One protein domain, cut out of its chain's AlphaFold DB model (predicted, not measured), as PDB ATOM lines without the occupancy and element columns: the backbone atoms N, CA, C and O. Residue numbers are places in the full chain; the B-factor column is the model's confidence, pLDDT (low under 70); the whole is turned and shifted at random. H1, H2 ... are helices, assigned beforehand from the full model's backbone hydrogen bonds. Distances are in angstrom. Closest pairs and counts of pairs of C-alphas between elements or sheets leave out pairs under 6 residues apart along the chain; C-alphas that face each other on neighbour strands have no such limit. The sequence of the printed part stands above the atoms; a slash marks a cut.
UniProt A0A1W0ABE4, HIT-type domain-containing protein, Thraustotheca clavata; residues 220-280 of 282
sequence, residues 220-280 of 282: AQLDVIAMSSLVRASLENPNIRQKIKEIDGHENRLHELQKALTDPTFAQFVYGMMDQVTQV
ATOM      1  N   ALA A 220      27.496  -3.580  15.689       89.00
ATOM      2  CA  ALA A 220      26.953  -3.471  17.042       89.00
ATOM      3  C   ALA A 220      26.535  -4.840  17.612       89.00
ATOM      4  O   ALA A 220      26.806  -5.132  18.773       89.00
ATOM      5  N   GLN A 221      25.932  -5.703  16.788       90.12
ATOM      6  CA  GLN A 221      25.579  -7.069  17.187       90.12
ATOM      7  C   GLN A 221      26.823  -7.923  17.472       90.12
ATOM      8  O   GLN A 221      26.847  -8.666  18.452       90.12
ATOM      9  N   LEU A 222      27.881  -7.785  16.664       91.12
ATOM     10  CA  LEU A 222      29.158  -8.465  16.904       91.12
ATOM     11  C   LEU A 222      29.832  -7.997  18.202       91.12
ATOM     12  O   LEU A 222      30.344  -8.830  18.950       91.12
ATOM     13  N   ASP A 223      29.796  -6.696  18.499       91.00
ATOM     14  CA  ASP A 223      30.339  -6.147  19.747       91.00
ATOM     15  C   ASP A 223      29.584  -6.698  20.972       91.00
ATOM     16  O   ASP A 223      30.208  -7.088  21.962       91.00
ATOM     17  N   VAL A 224      28.253  -6.836  20.892       92.50
ATOM     18  CA  VAL A 224      27.446  -7.463  21.956       92.50
ATOM     19  C   VAL A 224      27.812  -8.932  22.154       92.50
ATOM     20  O   VAL A 224      28.027  -9.356  23.291       92.50
ATOM     21  N   ILE A 225      27.970  -9.703  21.075       92.00
ATOM     22  CA  ILE A 225      28.427 -11.099  21.161       92.00
ATOM     23  C   ILE A 225      29.816 -11.180  21.818       92.00
ATOM     24  O   ILE A 225      30.042 -12.030  22.679       92.00
ATOM     25  N   ALA A 226      30.739 -10.282  21.464       90.75
ATOM     26  CA  ALA A 226      32.100 -10.267  22.005       90.75
ATOM     27  C   ALA A 226      32.168  -9.885  23.499       90.75
ATOM     28  O   ALA A 226      33.069 -10.325  24.226       90.75
ATOM     29  N   MET A 227      31.228  -9.059  23.965       90.06
ATOM     30  CA  MET A 227      31.130  -8.628  25.363       90.06
ATOM     31  C   MET A 227      30.254  -9.550  26.223       90.06
ATOM     32  O   MET A 227      30.340  -9.482  27.449       90.06
ATOM     33  N   SER A 228      29.452 -10.425  25.613       93.50
ATOM     34  CA  SER A 228      28.561 -11.336  26.332       93.50
ATOM     35  C   SER A 228      29.345 -12.331  27.191       93.50
ATOM     36  O   SER A 228      30.159 -13.119  26.701       93.50
ATOM     37  N   SER A 229      29.077 -12.325  28.498       92.38
ATOM     38  CA  SER A 229      29.667 -13.272  29.449       92.38
ATOM     39  C   SER A 229      29.270 -14.715  29.138       92.38
ATOM     40  O   SER A 229      30.109 -15.606  29.249       92.38
ATOM     41  N   LEU A 230      28.034 -14.935  28.678       91.38
ATOM     42  CA  LEU A 230      27.523 -16.249  28.284       91.38
ATOM     43  C   LEU A 230      28.322 -16.834  27.114       91.38
ATOM     44  O   LEU A 230      28.773 -17.980  27.177       91.38
ATOM     45  N   VAL A 231      28.523 -16.041  26.057       92.38
ATOM     46  CA  VAL A 231      29.278 -16.461  24.866       92.38
ATOM     47  C   VAL A 231      30.728 -16.749  25.243       92.38
ATOM     48  O   VAL A 231      31.265 -17.788  24.867       92.38
ATOM     49  N   ARG A 232      31.356 -15.873  26.037       93.62
ATOM     50  CA  ARG A 232      32.747 -16.050  26.479       93.62
ATOM     51  C   ARG A 232      32.930 -17.307  27.326       93.62
ATOM     52  O   ARG A 232      33.833 -18.078  27.025       93.62
ATOM     53  N   ALA A 233      32.057 -17.538  28.305       93.50
ATOM     54  CA  ALA A 233      32.081 -18.744  29.133       93.50
ATOM     55  C   ALA A 233      31.871 -20.010  28.286       93.50
ATOM     56  O   ALA A 233      32.612 -20.981  28.407       93.50
ATOM     57  N   SER A 234      30.926 -19.981  27.344       93.75
ATOM     58  CA  SER A 234      30.687 -21.111  26.436       93.75
ATOM     59  C   SER A 234      31.899 -21.406  25.542       93.75
ATOM     60  O   SER A 234      32.206 -22.564  25.261       93.75
ATOM     61  N   LEU A 235      32.642 -20.374  25.131       95.00
ATOM     62  CA  LEU A 235      33.872 -20.514  24.350       95.00
ATOM     63  C   LEU A 235      35.074 -21.015  25.167       95.00
ATOM     64  O   LEU A 235      36.092 -21.356  24.559       95.00
ATOM     65  N   GLU A 236      34.997 -21.118  26.498       95.06
ATOM     66  CA  GLU A 236      36.015 -21.810  27.307       95.06
ATOM     67  C   GLU A 236      36.006 -23.322  27.041       95.06
ATOM     68  O   GLU A 236      37.055 -23.974  27.129       95.06
ATOM     69  N   ASN A 237      34.871 -23.858  26.580       95.75
ATOM     70  CA  ASN A 237      34.732 -25.256  26.208       95.75
ATOM     71  C   ASN A 237      35.507 -25.576  24.907       95.75
ATOM     72  O   ASN A 237      35.208 -25.025  23.839       95.75
ATOM     73  N   PRO A 238      36.491 -26.500  24.943       94.88
ATOM     74  CA  PRO A 238      37.280 -26.862  23.767       94.88
ATOM     75  C   PRO A 238      36.452 -27.496  22.649       94.88
ATOM     76  O   PRO A 238      36.775 -27.278  21.483       94.88
ATOM     77  N   ASN A 239      35.379 -28.221  22.975       94.12
ATOM     78  CA  ASN A 239      34.535 -28.886  21.983       94.12
ATOM     79  C   ASN A 239      33.743 -27.875  21.152       94.12
ATOM     80  O   ASN A 239      33.646 -28.024  19.936       94.12
ATOM     81  N   ILE A 240      33.240 -26.806  21.781       96.31
ATOM     82  CA  ILE A 240      32.553 -25.722  21.067       96.31
ATOM     83  C   ILE A 240      33.531 -25.037  20.107       96.31
ATOM     84  O   ILE A 240      33.236 -24.900  18.921       96.31
ATOM     85  N   ARG A 241      34.738 -24.687  20.574       96.88
ATOM     86  CA  ARG A 241      35.775 -24.087  19.714       96.88
ATOM     87  C   ARG A 241      36.167 -24.993  18.549       96.88
ATOM     88  O   ARG A 241      36.397 -24.501  17.447       96.88
ATOM     89  N   GLN A 242      36.271 -26.296  18.797       96.19
ATOM     90  CA  GLN A 242      36.617 -27.279  17.778       96.19
ATOM     91  C   GLN A 242      35.529 -27.359  16.698       96.19
ATOM     92  O   GLN A 242      35.848 -27.213  15.522       96.19
ATOM     93  N   LYS A 243      34.252 -27.458  17.089       96.69
ATOM     94  CA  LYS A 243      33.119 -27.445  16.147       96.69
ATOM     95  C   LYS A 243      33.054 -26.152  15.333       96.69
ATOM     96  O   LYS A 243      32.831 -26.214  14.131       96.69
ATOM     97  N   ILE A 244      33.312 -24.987  15.941       96.62
ATOM     98  CA  ILE A 244      33.368 -23.708  15.206       96.62
ATOM     99  C   ILE A 244      34.458 -23.748  14.127       96.62
ATOM    100  O   ILE A 244      34.199 -23.366  12.990       96.62
ATOM    101  N   LYS A 245      35.662 -24.234  14.459       96.50
ATOM    102  CA  LYS A 245      36.765 -24.356  13.490       96.50
ATOM    103  C   LYS A 245      36.444 -25.336  12.366       96.50
ATOM    104  O   LYS A 245      36.781 -25.065  11.218       96.50
ATOM    105  N   GLU A 246      35.804 -26.455  12.693       95.81
ATOM    106  CA  GLU A 246      35.359 -27.439  11.705       95.81
ATOM    107  C   GLU A 246      34.335 -26.825  10.749       95.81
ATOM    108  O   GLU A 246      34.522 -26.905   9.542       95.81
ATOM    109  N   ILE A 247      33.321 -26.121  11.262       96.81
ATOM    110  CA  ILE A 247      32.310 -25.439  10.437       96.81
ATOM    111  C   ILE A 247      32.929 -24.325   9.578       96.81
ATOM    112  O   ILE A 247      32.520 -24.136   8.435       96.81
ATOM    113  N   ASP A 248      33.883 -23.556  10.107       96.00
ATOM    114  CA  ASP A 248      34.520 -22.450   9.380       96.00
ATOM    115  C   ASP A 248      35.446 -22.937   8.257       96.00
ATOM    116  O   ASP A 248      35.469 -22.349   7.179       96.00
ATOM    117  N   GLY A 249      36.153 -24.049   8.480       94.12
ATOM    118  CA  GLY A 249      37.064 -24.645   7.502       94.12
ATOM    119  C   GLY A 249      36.416 -25.605   6.502       94.12
ATOM    120  O   GLY A 249      37.104 -26.073   5.594       94.12
ATOM    121  N   HIS A 250      35.134 -25.945   6.659       96.56
ATOM    122  CA  HIS A 250      34.478 -26.957   5.831       96.56
ATOM    123  C   HIS A 250      33.888 -26.384   4.536       96.56
ATOM    124  O   HIS A 250      33.293 -25.308   4.523       96.56
ATOM    125  N   GLU A 251      33.967 -27.148   3.441       90.88
ATOM    126  CA  GLU A 251      33.417 -26.744   2.135       90.88
ATOM    127  C   GLU A 251      31.893 -26.553   2.168       90.88
ATOM    128  O   GLU A 251      31.346 -25.697   1.477       90.88
ATOM    129  N   ASN A 252      31.200 -27.347   2.986       92.25
ATOM    130  CA  ASN A 252      29.758 -27.263   3.183       92.25
ATOM    131  C   ASN A 252      29.439 -26.896   4.636       92.25
ATOM    132  O   ASN A 252      29.154 -27.762   5.470       92.25
ATOM    133  N   ARG A 253      29.547 -25.601   4.937       94.12
ATOM    134  CA  ARG A 253      29.399 -25.038   6.288       94.12
ATOM    135  C   ARG A 253      28.001 -25.265   6.863       94.12
ATOM    136  O   ARG A 253      27.869 -25.536   8.050       94.12
ATOM    137  N   LEU A 254      26.967 -25.220   6.017       92.56
ATOM    138  CA  LEU A 254      25.582 -25.465   6.427       92.56
ATOM    139  C   LEU A 254      25.384 -26.907   6.908       92.56
ATOM    140  O   LEU A 254      24.760 -27.124   7.942       92.56
ATOM    141  N   HIS A 255      25.938 -27.886   6.187       93.75
ATOM    142  CA  HIS A 255      25.841 -29.287   6.592       93.75
ATOM    143  C   HIS A 255      26.566 -29.554   7.918       93.75
ATOM    144  O   HIS A 255      26.001 -30.187   8.810       93.75
ATOM    145  N   GLU A 256      27.789 -29.041   8.082       96.44
ATOM    146  CA  GLU A 256      28.517 -29.199   9.347       96.44
ATOM    147  C   GLU A 256      27.858 -28.434  10.493       96.44
ATOM    148  O   GLU A 256      27.852 -28.926  11.616       96.44
ATOM    149  N   LEU A 257      27.216 -27.293  10.228       95.19
ATOM    150  CA  LEU A 257      26.396 -26.615  11.228       95.19
ATOM    151  C   LEU A 257      25.210 -27.491  11.656       95.19
ATOM    152  O   LEU A 257      25.011 -27.695  12.850       95.19
ATOM    153  N   GLN A 258      24.453 -28.056  10.710       95.62
ATOM    154  CA  GLN A 258      23.332 -28.957  11.015       95.62
ATOM    155  C   GLN A 258      23.781 -30.173  11.835       95.62
ATOM    156  O   GLN A 258      23.117 -30.551  12.798       95.62
ATOM    157  N   LYS A 259      24.931 -30.757  11.486       94.94
ATOM    158  CA  LYS A 259      25.548 -31.851  12.238       94.94
ATOM    159  C   LYS A 259      26.029 -31.404  13.617       94.94
ATOM    160  O   LYS A 259      25.843 -32.127  14.584       94.94
ATOM    161  N   ALA A 260      26.630 -30.227  13.744       96.31
ATOM    162  CA  ALA A 260      27.077 -29.709  15.030       96.31
ATOM    163  C   ALA A 260      25.899 -29.395  15.964       96.31
ATOM    164  O   ALA A 260      26.032 -29.588  17.167       96.31
ATOM    165  N   LEU A 261      24.748 -28.987  15.422       96.31
ATOM    166  CA  LEU A 261      23.509 -28.739  16.167       96.31
ATOM    167  C   LEU A 261      22.844 -30.008  16.729       96.31
ATOM    168  O   LEU A 261      21.943 -29.886  17.553       96.31
ATOM    169  N   THR A 262      23.270 -31.215  16.338       95.31
ATOM    170  CA  THR A 262      22.806 -32.446  17.004       95.31
ATOM    171  C   THR A 262      23.432 -32.634  18.385       95.31
ATOM    172  O   THR A 262      22.935 -33.424  19.185       95.31
ATOM    173  N   ASP A 263      24.521 -31.917  18.669       95.69
ATOM    174  CA  ASP A 263      25.165 -31.887  19.972       95.69
ATOM    175  C   ASP A 263      24.440 -30.883  20.885       95.69
ATOM    176  O   ASP A 263      24.439 -29.686  20.579       95.69
ATOM    177  N   PRO A 264      23.853 -31.329  22.012       95.06
ATOM    178  CA  PRO A 264      23.095 -30.454  22.904       95.06
ATOM    179  C   PRO A 264      23.912 -29.277  23.444       95.06
ATOM    180  O   PRO A 264      23.390 -28.171  23.569       95.06
ATOM    181  N   THR A 265      25.201 -29.488  23.724       94.12
ATOM    182  CA  THR A 265      26.091 -28.451  24.257       94.12
ATOM    183  C   THR A 265      26.349 -27.370  23.213       94.12
ATOM    184  O   THR A 265      26.323 -26.178  23.522       94.12
ATOM    185  N   PHE A 266      26.560 -27.765  21.956       96.69
ATOM    186  CA  PHE A 266      26.747 -26.807  20.869       96.69
ATOM    187  C   PHE A 266      25.441 -26.100  20.488       96.69
ATOM    188  O   PHE A 266      25.443 -24.893  20.259       96.69
ATOM    189  N   ALA A 267      24.317 -26.821  20.476       95.81
ATOM    190  CA  ALA A 267      22.999 -26.246  20.233       95.81
ATOM    191  C   ALA A 267      22.656 -25.168  21.271       95.81
ATOM    192  O   ALA A 267      22.275 -24.059  20.900       95.81
ATOM    193  N   GLN A 268      22.864 -25.453  22.561       94.69
ATOM    194  CA  GLN A 268      22.651 -24.487  23.640       94.69
ATOM    195  C   GLN A 268      23.503 -23.225  23.455       94.69
ATOM    196  O   GLN A 268      23.005 -22.116  23.638       94.69
ATOM    197  N   PHE A 269      24.763 -23.381  23.043       96.06
ATOM    198  CA  PHE A 269      25.630 -22.252  22.714       96.06
ATOM    199  C   PHE A 269      25.082 -21.406  21.555       96.06
ATOM    200  O   PHE A 269      24.997 -20.184  21.681       96.06
ATOM    201  N   VAL A 270      24.684 -22.034  20.442       95.06
ATOM    202  CA  VAL A 270      24.177 -21.319  19.259       95.06
ATOM    203  C   VAL A 270      22.881 -20.579  19.578       95.06
ATOM    204  O   VAL A 270      22.789 -19.383  19.306       95.06
ATOM    205  N   TYR A 271      21.903 -21.242  20.197       93.31
ATOM    206  CA  TYR A 271      20.636 -20.599  20.557       93.31
ATOM    207  C   TYR A 271      20.820 -19.513  21.619       93.31
ATOM    208  O   TYR A 271      20.211 -18.450  21.514       93.31
ATOM    209  N   GLY A 272      21.719 -19.729  22.584       91.88
ATOM    210  CA  GLY A 272      22.100 -18.704  23.552       91.88
ATOM    211  C   GLY A 272      22.710 -17.474  22.879       91.88
ATOM    212  O   GLY A 272      22.353 -16.353  23.219       91.88
ATOM    213  N   MET A 273      23.578 -17.659  21.880       91.69
ATOM    214  CA  MET A 273      24.152 -16.555  21.104       91.69
ATOM    215  C   MET A 273      23.099 -15.827  20.258       91.69
ATOM    216  O   MET A 273      23.132 -14.600  20.185       91.69
ATOM    217  N   MET A 274      22.155 -16.550  19.645       90.81
ATOM    218  CA  MET A 274      21.061 -15.939  18.880       90.81
ATOM    219  C   MET A 274      20.204 -15.021  19.758       90.81
ATOM    220  O   MET A 274      19.876 -13.920  19.322       90.81
ATOM    221  N   ASP A 275      19.920 -15.415  21.000       89.25
ATOM    222  CA  ASP A 275      19.189 -14.578  21.958       89.25
ATOM    223  C   ASP A 275      19.935 -13.278  22.322       89.25
ATOM    224  O   ASP A 275      19.325 -12.228  22.505       89.25
ATOM    225  N   GLN A 276      21.270 -13.301  22.364       86.25
ATOM    226  CA  GLN A 276      22.057 -12.082  22.604       86.25
ATOM    227  C   GLN A 276      21.965 -11.094  21.431       86.25
ATOM    228  O   GLN A 276      21.975  -9.881  21.628       86.25
ATOM    229  N   VAL A 277      21.881 -11.607  20.202       85.88
ATOM    230  CA  VAL A 277      21.829 -10.795  18.978       85.88
ATOM    231  C   VAL A 277      20.453 -10.171  18.765       85.88
ATOM    232  O   VAL A 277      20.366  -9.026  18.323       85.88
ATOM    233  N   THR A 278      19.377 -10.896  19.076       81.44
ATOM    234  CA  THR A 278      17.992 -10.433  18.867       81.44
ATOM    235  C   THR A 278      17.601  -9.272  19.780       81.44
ATOM    236  O   THR A 278      16.675  -8.527  19.463       81.44
ATOM    237  N   GLN A 279      18.320  -9.070  20.886       73.69
ATOM    238  CA  GLN A 279      18.109  -7.944  21.800       73.69
ATOM    239  C   GLN A 279      18.593  -6.602  21.225       73.69
ATOM    240  O   GLN A 279      18.169  -5.538  21.682       73.69
ATOM    241  N   VAL A 280      19.451  -6.629  20.203       71.94
ATOM    242  CA  VAL A 280      19.989  -5.429  19.559       71.94
ATOM    243  C   VAL A 280      19.170  -5.139  18.306       71.94
ATOM    244  O   VAL A 280      19.271  -5.857  17.310       71.94
TER     245      VAL A 280
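This is residues 220 to 280 of the 282 residues of the protein "HIT-type domain-containing protein" of Thraustotheca clavata (UniProt A0A1W0ABE4). One long helix, H5, is packed on an arch of three helices, H1, H2 and H3: H2, the span of the arch, runs opposite ways to H5 at a shallow tilt of 24 degrees, H1 is the leg that packs on residues 273 to 277 of H5, and H3 is the other leg, which meets residues 265 to 269 of H5 with its residues 240 to 243 and then runs away from H5. H4 folds back beside H3 as a helical hairpin at the end away from H1. The printed part has 61 residues with five named helices, H1 to H5 in chain order, and no named strand; its class is all helix. It is compact, with a radius of gyration of the C-alphas of 11.7 A and spans of 30 by 20 by 18 A.

Find C-alpha 264 at (23.095, -30.454, 22.904); from there H5, residues 264 to 278, runs 21.1 A to C-alpha 278 at (17.992, -10.433, 18.867). Go back to C-alpha 220 at (26.953, -3.471, 17.042) for H1, residues 220 to 227, 10.6 A long. Next come H2, residues 229 to 234, H3, residues 238 to 249 and 16.4 A long, and H4, residues 253 to 260.

Start at the hub, H5. Its residues 269 to 273 touch H2, closest at the C-alphas of Val 231 and Met 273, 6.4 A, at a shallow tilt of 24 degrees, opposite ways. Its residues 273 to 277 touch H1, closest at the C-alphas of Gln 221 and Val 277, 5.6 A, at a steep tilt of 47 degrees. Its residues 265 to 269 touch residues 240 to 243 of H3, closest at the C-alphas of Ile 240 and Phe 266, 5.9 A; at 71 degrees they are only just about perpendicular. In the hairpin, residues 243 to 247 of H3 touch H4, closest at the C-alphas of Ile 247 and Arg 253, 5.1 A. H1 is apart from H3 and H4. In H1 to H5, every O i to N i+4 pair is within hydrogen-bond range.

The C-alphas of Glu 251 and Gln 279, the two farthest apart, are 31.2 A apart. The printed part has no cut, and its four links are tight. No printed residue is under 70 in pLDDT.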